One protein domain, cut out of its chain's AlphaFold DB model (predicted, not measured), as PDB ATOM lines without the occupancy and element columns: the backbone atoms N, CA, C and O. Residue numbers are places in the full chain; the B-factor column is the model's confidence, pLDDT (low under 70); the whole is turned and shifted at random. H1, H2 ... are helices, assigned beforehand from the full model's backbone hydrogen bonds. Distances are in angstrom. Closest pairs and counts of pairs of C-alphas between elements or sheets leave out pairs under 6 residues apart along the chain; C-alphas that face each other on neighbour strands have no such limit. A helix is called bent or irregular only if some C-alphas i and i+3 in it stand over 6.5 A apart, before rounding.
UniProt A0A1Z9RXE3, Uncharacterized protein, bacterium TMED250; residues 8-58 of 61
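Overview. This is residues 8 to 58 of the 61 residues of an uncharacterized protein of bacterium TMED250 (UniProt A0A1Z9RXE3). One long helix, H2, makes the length of the domain and runs out from a small head made by H1, a bent helix whose two arms, H1a and H1b, fold back on each other. H2 begins beside H1b and makes a corner with it, and its residues 34 to 56 stick out, with residues 57 and 58 beyond them. The printed part has 51 residues with two named helices, H1 then H2, and no named strand; the class is all helix. It is extended, with a radius of gyration of the C-alphas of 16.0 A, and spans 47 by 18 by 15 A.

Along the chain. H2, residues 30 to 56, is 39.0 A long, from C-alpha 30 at (-22.842, -15.779, 12.436) to C-alpha 56 at (-58.069, -28.422, 23.281). H1, residues 8 to 28, was assigned as one helix by its hydrogen bonds but is bent: C-alphas 18 and 21 are 9.4 A apart. Its arm H1a, residues 8 to 18, begins with C-alpha 8 at (-21.790, -21.734, 26.559) and is 15.5 A long; its arm H1b, residues 21 to 28, is 10.2 A long.

Arrangement. H2 is close to H1b but not clearly touching it; their closest C-alphas, those of Val 32 and Phe 25, are 6.6 A apart. Their lines are about perpendicular, at 81 degrees. H2 and H1a are apart. H1a and H1b touch, with Lys 16 and Leu 24 closest, their C-alphas 5.4 A apart. The two arms run opposite ways at a steep tilt of 44 degrees. Every O i to N i+4 pair is within hydrogen-bond range in H1a and H1b, and 22 of 23 are in H2.

Size, cuts and confidence. The two C-alphas farthest apart, those of Gly 19 and Gly 58, are 47.7 A from each other. Residues 34 to 58, of which 34 to 56 belong to H2, stand free. The link from H1 to H2 is tight, with 1 residue between them. The printed part has no cut. Its mean pLDDT is 92.5, and no printed residue is under 70.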
ATOM      1  N   PHE A   8     -21.888 -22.572  27.755       87.38
ATOM      2  CA  PHE A   8     -21.790 -21.734  26.559       87.38
ATOM      3  C   PHE A   8     -22.558 -20.408  26.699       87.38
ATOM      4  O   PHE A   8     -22.058 -19.380  26.270       87.38
ATOM      5  N   ILE A   9     -23.732 -20.382  27.345       90.25
ATOM      6  CA  ILE A   9     -24.477 -19.129  27.575       90.25
ATOM      7  C   ILE A   9     -23.668 -18.212  28.489       90.25
ATOM      8  O   ILE A   9     -23.586 -17.010  28.243       90.25
ATOM      9  N   ASN A  10     -23.053 -18.779  29.527       91.69
ATOM     10  CA  ASN A  10     -22.236 -18.010  30.458       91.69
ATOM     11  C   ASN A  10     -21.038 -17.371  29.749       91.69
ATOM     12  O   ASN A  10     -20.843 -16.165  29.866       91.69
ATOM     13  N   GLU A  11     -20.332 -18.129  28.910       91.75
ATOM     14  CA  GLU A  11     -19.244 -17.598  28.081       91.75
ATOM     15  C   GLU A  11     -19.718 -16.425  27.198       91.75
ATOM     16  O   GLU A  11     -19.078 -15.378  27.124       91.75
ATOM     17  N   TRP A  12     -20.879 -16.551  26.548       93.00
ATOM     18  CA  TRP A  12     -21.422 -15.485  25.698       93.00
ATOM     19  C   TRP A  12     -21.796 -14.239  26.506       93.00
ATOM     20  O   TRP A  12     -21.569 -13.110  26.063       93.00
ATOM     21  N   LEU A  13     -22.360 -14.430  27.697       92.25
ATOM     22  CA  LEU A  13     -22.684 -13.342  28.611       92.25
ATOM     23  C   LEU A  13     -21.418 -12.643  29.130       92.25
ATOM     24  O   LEU A  13     -21.457 -11.429  29.320       92.25
ATOM     25  N   GLU A  14     -20.314 -13.367  29.330       93.94
ATOM     26  CA  GLU A  14     -19.027 -12.800  29.757       93.94
ATOM     27  C   GLU A  14     -18.440 -11.940  28.646       93.94
ATOM     28  O   GLU A  14     -18.181 -10.759  28.871       93.94
ATOM     29  N   ILE A  15     -18.380 -12.467  27.418       93.75
ATOM     30  CA  ILE A  15     -17.928 -11.717  26.236       93.75
ATOM     31  C   ILE A  15     -18.770 -10.447  26.043       93.75
ATOM     32  O   ILE A  15     -18.239  -9.369  25.760       93.75
ATOM     33  N   LYS A  16     -20.093 -10.551  26.224       93.38
ATOM     34  CA  LYS A  16     -20.992  -9.393  26.160       93.38
ATOM     35  C   LYS A  16     -20.708  -8.393  27.283       93.38
ATOM     36  O   LYS A  16     -20.798  -7.192  27.053       93.38
ATOM     37  N   ARG A  17     -20.402  -8.854  28.496       92.81
ATOM     38  CA  ARG A  17     -20.089  -7.979  29.634       92.81
ATOM     39  C   ARG A  17     -18.757  -7.248  29.442       92.81
ATOM     40  O   ARG A  17     -18.651  -6.101  29.853       92.81
ATOM     41  N   GLU A  18     -17.783  -7.890  28.806       94.56
ATOM     42  CA  GLU A  18     -16.450  -7.327  28.553       94.56
ATOM     43  C   GLU A  18     -16.435  -6.266  27.447       94.56
ATOM     44  O   GLU A  18     -15.768  -5.246  27.587       94.56
ATOM     45  N   GLY A  19     -17.150  -6.488  26.340       92.44
ATOM     46  CA  GLY A  19     -17.060  -5.608  25.165       92.44
ATOM     47  C   GLY A  19     -18.376  -5.376  24.432       92.44
ATOM     48  O   GLY A  19     -18.387  -5.001  23.254       92.44
ATOM     49  N   GLY A  20     -19.494  -5.629  25.107       93.88
ATOM     50  CA  GLY A  20     -20.833  -5.440  24.571       93.88
ATOM     51  C   GLY A  20     -21.182  -6.405  23.440       93.88
ATOM     52  O   GLY A  20     -20.506  -7.400  23.161       93.88
ATOM     53  N   TYR A  21     -22.263  -6.074  22.738       90.31
ATOM     54  CA  TYR A  21     -22.727  -6.847  21.589       90.31
ATOM     55  C   TYR A  21     -21.707  -6.850  20.446       90.31
ATOM     56  O   TYR A  21     -21.533  -7.874  19.795       90.31
ATOM     57  N   LYS A  22     -20.962  -5.753  20.239       93.69
ATOM     58  CA  LYS A  22     -19.940  -5.669  19.185       93.69
ATOM     59  C   LYS A  22     -18.853  -6.735  19.358       93.69
ATOM     60  O   LYS A  22     -18.492  -7.396  18.385       93.69
ATOM     61  N   LEU A  23     -18.360  -6.940  20.583       94.62
ATOM     62  CA  LEU A  23     -17.361  -7.976  20.860       94.62
ATOM     63  C   LEU A  23     -17.953  -9.385  20.744       94.62
ATOM     64  O   LEU A  23     -17.299 -10.273  20.199       94.62
ATOM     65  N   LEU A  24     -19.198  -9.577  21.189       94.94
ATOM     66  CA  LEU A  24     -19.903 -10.850  21.042       94.94
ATOM     67  C   LEU A  24     -20.045 -11.249  19.569       94.94
ATOM     68  O   LEU A  24     -19.656 -12.356  19.202       94.94
ATOM     69  N   PHE A  25     -20.512 -10.337  18.715       93.94
ATOM     70  CA  PHE A  25     -20.590 -10.567  17.271       93.94
ATOM     71  C   PHE A  25     -19.209 -10.774  16.643       93.94
ATOM     72  O   PHE A  25     -19.076 -11.603  15.754       93.94
ATOM     73  N   LYS A  26     -18.154 -10.107  17.128       94.50
ATOM     74  CA  LYS A  26     -16.791 -10.335  16.624       94.50
ATOM     75  C   LYS A  26     -16.251 -11.725  16.987       94.50
ATOM     76  O   LYS A  26     -15.594 -12.345  16.157       94.50
ATOM     77  N   LYS A  27     -16.504 -12.215  18.208       94.62
ATOM     78  CA  LYS A  27     -15.998 -13.521  18.677       94.62
ATOM     79  C   LYS A  27     -16.858 -14.707  18.232       94.62
ATOM     80  O   LYS A  27     -16.314 -15.765  17.943       94.62
ATOM     81  N   LYS A  28     -18.184 -14.557  18.220       93.44
ATOM     82  CA  LYS A  28     -19.137 -15.637  17.901       93.44
ATOM     83  C   LYS A  28     -19.704 -15.537  16.481       93.44
ATOM     84  O   LYS A  28     -20.178 -16.536  15.955       93.44
ATOM     85  N   GLY A  29     -19.625 -14.378  15.830       92.31
ATOM     86  CA  GLY A  29     -19.967 -14.221  14.416       92.31
ATOM     87  C   GLY A  29     -21.408 -14.607  14.085       92.31
ATOM     88  O   GLY A  29     -22.351 -14.294  14.813       92.31
ATOM     89  N   TRP A  30     -21.560 -15.319  12.971       93.12
ATOM     90  CA  TRP A  30     -22.842 -15.779  12.436       93.12
ATOM     91  C   TRP A  30     -23.596 -16.746  13.367       93.12
ATOM     92  O   TRP A  30     -24.819 -16.845  13.272       93.12
ATOM     93  N   TYR A  31     -22.915 -17.393  14.323       92.31
ATOM     94  CA  TYR A  31     -23.579 -18.235  15.323       92.31
ATOM     95  C   TYR A  31     -24.562 -17.447  16.192       92.31
ATOM     96  O   TYR A  31     -25.560 -18.005  16.637       92.31
ATOM     97  N   VAL A  32     -24.323 -16.147  16.411       92.56
ATOM     98  CA  VAL A  32     -25.270 -15.285  17.135       92.56
ATOM     99  C   VAL A  32     -26.583 -15.167  16.363       92.56
ATOM    100  O   VAL A  32     -27.656 -15.259  16.951       92.56
ATOM    101  N   ILE A  33     -26.494 -15.022  15.041       93.88
ATOM    102  CA  ILE A  33     -27.654 -14.920  14.152       93.88
ATOM    103  C   ILE A  33     -28.408 -16.248  14.129       93.88
ATOM    104  O   ILE A  33     -29.618 -16.252  14.333       93.88
ATOM    105  N   LEU A  34     -27.702 -17.373  13.968       94.56
ATOM    106  CA  LEU A  34     -28.321 -18.696  14.057       94.56
ATOM    107  C   LEU A  34     -29.047 -18.905  15.383       94.56
ATOM    108  O   LEU A  34     -30.164 -19.405  15.390       94.56
ATOM    109  N   PHE A  35     -28.426 -18.531  16.503       93.31
ATOM    110  CA  PHE A  35     -29.040 -18.699  17.815       93.31
ATOM    111  C   PHE A  35     -30.335 -17.889  17.934       93.31
ATOM    112  O   PHE A  35     -31.333 -18.405  18.431       93.31
ATOM    113  N   ILE A  36     -30.339 -16.649  17.432       93.44
ATOM    114  CA  ILE A  36     -31.541 -15.812  17.371       93.44
ATOM    115  C   ILE A  36     -32.604 -16.488  16.499       93.44
ATOM    116  O   ILE A  36     -33.714 -16.704  16.971       93.44
ATOM    117  N   ILE A  37     -32.269 -16.879  15.267       95.62
ATOM    118  CA  ILE A  37     -33.216 -17.524  14.347       95.62
ATOM    119  C   ILE A  37     -33.816 -18.782  14.982       95.62
ATOM    120  O   ILE A  37     -35.034 -18.921  15.021       95.62
ATOM    121  N   THR A  38     -32.987 -19.663  15.540       94.31
ATOM    122  CA  THR A  38     -33.438 -20.891  16.204       94.31
ATOM    123  C   THR A  38     -34.316 -20.595  17.415       94.31
ATOM    124  O   THR A  38     -35.338 -21.251  17.598       94.31
ATOM    125  N   TYR A  39     -33.966 -19.592  18.226       93.12
ATOM    126  CA  TYR A  39     -34.789 -19.179  19.361       93.12
ATOM    127  C   TYR A  39     -36.188 -18.744  18.910       93.12
ATOM    128  O   TYR A  39     -37.176 -19.211  19.473       93.12
ATOM    129  N   TYR A  40     -36.276 -17.905  17.875       92.12
ATOM    130  CA  TYR A  40     -37.555 -17.459  17.326       92.12
ATOM    131  C   TYR A  40     -38.321 -18.606  16.657       92.12
ATOM    132  O   TYR A  40     -39.510 -18.755  16.906       92.12
ATOM    133  N   LEU A  41     -37.654 -19.481  15.903       93.75
ATOM    134  CA  LEU A  41     -38.292 -20.655  15.304       93.75
ATOM    135  C   LEU A  41     -38.915 -21.561  16.363       93.75
ATOM    136  O   LEU A  41     -40.079 -21.930  16.234       93.75
ATOM    137  N   ILE A  42     -38.166 -21.896  17.416       93.06
ATOM    138  CA  ILE A  42     -38.663 -22.746  18.500       93.06
ATOM    139  C   ILE A  42     -39.791 -22.038  19.240       93.06
ATOM    140  O   ILE A  42     -40.825 -22.649  19.475       93.06
ATOM    141  N   ARG A  43     -39.616 -20.764  19.597       91.56
ATOM    142  CA  ARG A  43     -40.613 -19.985  20.334       91.56
ATOM    143  C   ARG A  43     -41.928 -19.900  19.569       91.56
ATOM    144  O   ARG A  43     -42.965 -20.206  20.145       91.56
ATOM    145  N   ASP A  44     -41.885 -19.481  18.309       90.12
ATOM    146  CA  ASP A  44     -43.080 -19.327  17.486       90.12
ATOM    147  C   ASP A  44     -43.713 -20.695  17.221       90.12
ATOM    148  O   ASP A  44     -44.891 -20.880  17.513       90.12
ATOM    149  N   SER A  45     -42.933 -21.699  16.813       89.50
ATOM    150  CA  SER A  45     -43.468 -23.052  16.585       89.50
ATOM    151  C   SER A  45     -44.092 -23.643  17.850       89.50
ATOM    152  O   SER A  45     -45.199 -24.174  17.800       89.50
ATOM    153  N   LEU A  46     -43.421 -23.523  19.002       92.75
ATOM    154  CA  LEU A  46     -43.954 -24.000  20.276       92.75
ATOM    155  C   LEU A  46     -45.197 -23.223  20.684       92.75
ATOM    156  O   LEU A  46     -46.141 -23.860  21.114       92.75
ATOM    157  N   LEU A  47     -45.243 -21.895  20.549       89.44
ATOM    158  CA  LEU A  47     -46.434 -21.112  20.897       89.44
ATOM    159  C   LEU A  47     -47.653 -21.559  20.090       89.44
ATOM    160  O   LEU A  47     -48.707 -21.815  20.671       89.44
ATOM    161  N   TYR A  48     -47.498 -21.708  18.775       86.31
ATOM    162  CA  TYR A  48     -48.600 -22.095  17.894       86.31
ATOM    163  C   TYR A  48     -49.004 -23.563  18.019       86.31
ATOM    164  O   TYR A  48     -50.113 -23.911  17.635       86.31
ATOM    165  N   ILE A  49     -48.153 -24.425  18.573       90.44
ATOM    166  CA  ILE A  49     -48.518 -25.815  18.883       90.44
ATOM    167  C   ILE A  49     -49.114 -25.908  20.291       90.44
ATOM    168  O   ILE A  49     -50.153 -26.532  20.502       90.44
ATOM    169  N   LEU A  50     -48.464 -25.272  21.262       92.12
ATOM    170  CA  LEU A  50     -48.783 -25.370  22.678       92.12
ATOM    171  C   LEU A  50     -50.093 -24.656  23.006       92.12
ATOM    172  O   LEU A  50     -50.904 -25.230  23.723       92.12
ATOM    173  N   ILE A  51     -50.339 -23.452  22.475       90.75
ATOM    174  CA  ILE A  51     -51.580 -22.715  22.765       90.75
ATOM    175  C   ILE A  51     -52.817 -23.508  22.305       90.75
ATOM    176  O   ILE A  51     -53.659 -23.798  23.157       90.75
ATOM    177  N   PRO A  52     -52.944 -23.946  21.033       90.94
ATOM    178  CA  PRO A  52     -54.093 -24.746  20.605       90.94
ATOM    179  C   PRO A  52     -54.213 -26.071  21.351       90.94
ATOM    180  O   PRO A  52     -55.320 -26.491  21.676       90.94
ATOM    181  N   TYR A  53     -53.087 -26.716  21.669       93.19
ATOM    182  CA  TYR A  53     -53.089 -27.943  22.460       93.19
ATOM    183  C   TYR A  53     -53.662 -27.725  23.868       93.19
ATOM    184  O   TYR A  53     -54.474 -28.524  24.339       93.19
ATOM    185  N   LEU A  54     -53.273 -26.637  24.538       93.19
ATOM    186  CA  LEU A  54     -53.771 -26.288  25.869       93.19
ATOM    187  C   LEU A  54     -55.254 -25.892  25.845       93.19
ATOM    188  O   LEU A  54     -55.984 -26.266  26.763       93.19
ATOM    189  N   ILE A  55     -55.706 -25.204  24.788       92.94
ATOM    190  CA  ILE A  55     -57.129 -24.908  24.550       92.94
ATOM    191  C   ILE A  55     -57.914 -26.209  24.357       92.94
ATOM    192  O   ILE A  55     -58.909 -26.429  25.039       92.94
ATOM    193  N   TYR A  56     -57.436 -27.117  23.500       93.56
ATOM    194  CA  TYR A  56     -58.069 -28.422  23.281       93.56
ATOM    195  C   TYR A  56     -58.163 -29.253  24.570       93.56
ATOM    196  O   TYR A  56     -59.137 -29.967  24.792       93.56
ATOM    197  N   LYS A  57     -57.156 -29.148  25.441       92.75
ATOM    198  CA  LYS A  57     -57.135 -29.806  26.753       92.75
ATOM    199  C   LYS A  57     -57.997 -29.119  27.820       92.75
ATOM    200  O   LYS A  57     -58.126 -29.684  28.902       92.75
ATOM    201  N   GLY A  58     -58.578 -27.953  27.535       89.06
ATOM    202  CA  GLY A  58     -59.456 -27.228  28.457       89.06
ATOM    203  C   GLY A  58     -58.734 -26.471  29.574       89.06
ATOM    204  O   GLY A  58     -59.358 -26.128  30.571       89.06
TER     205      GLY A  58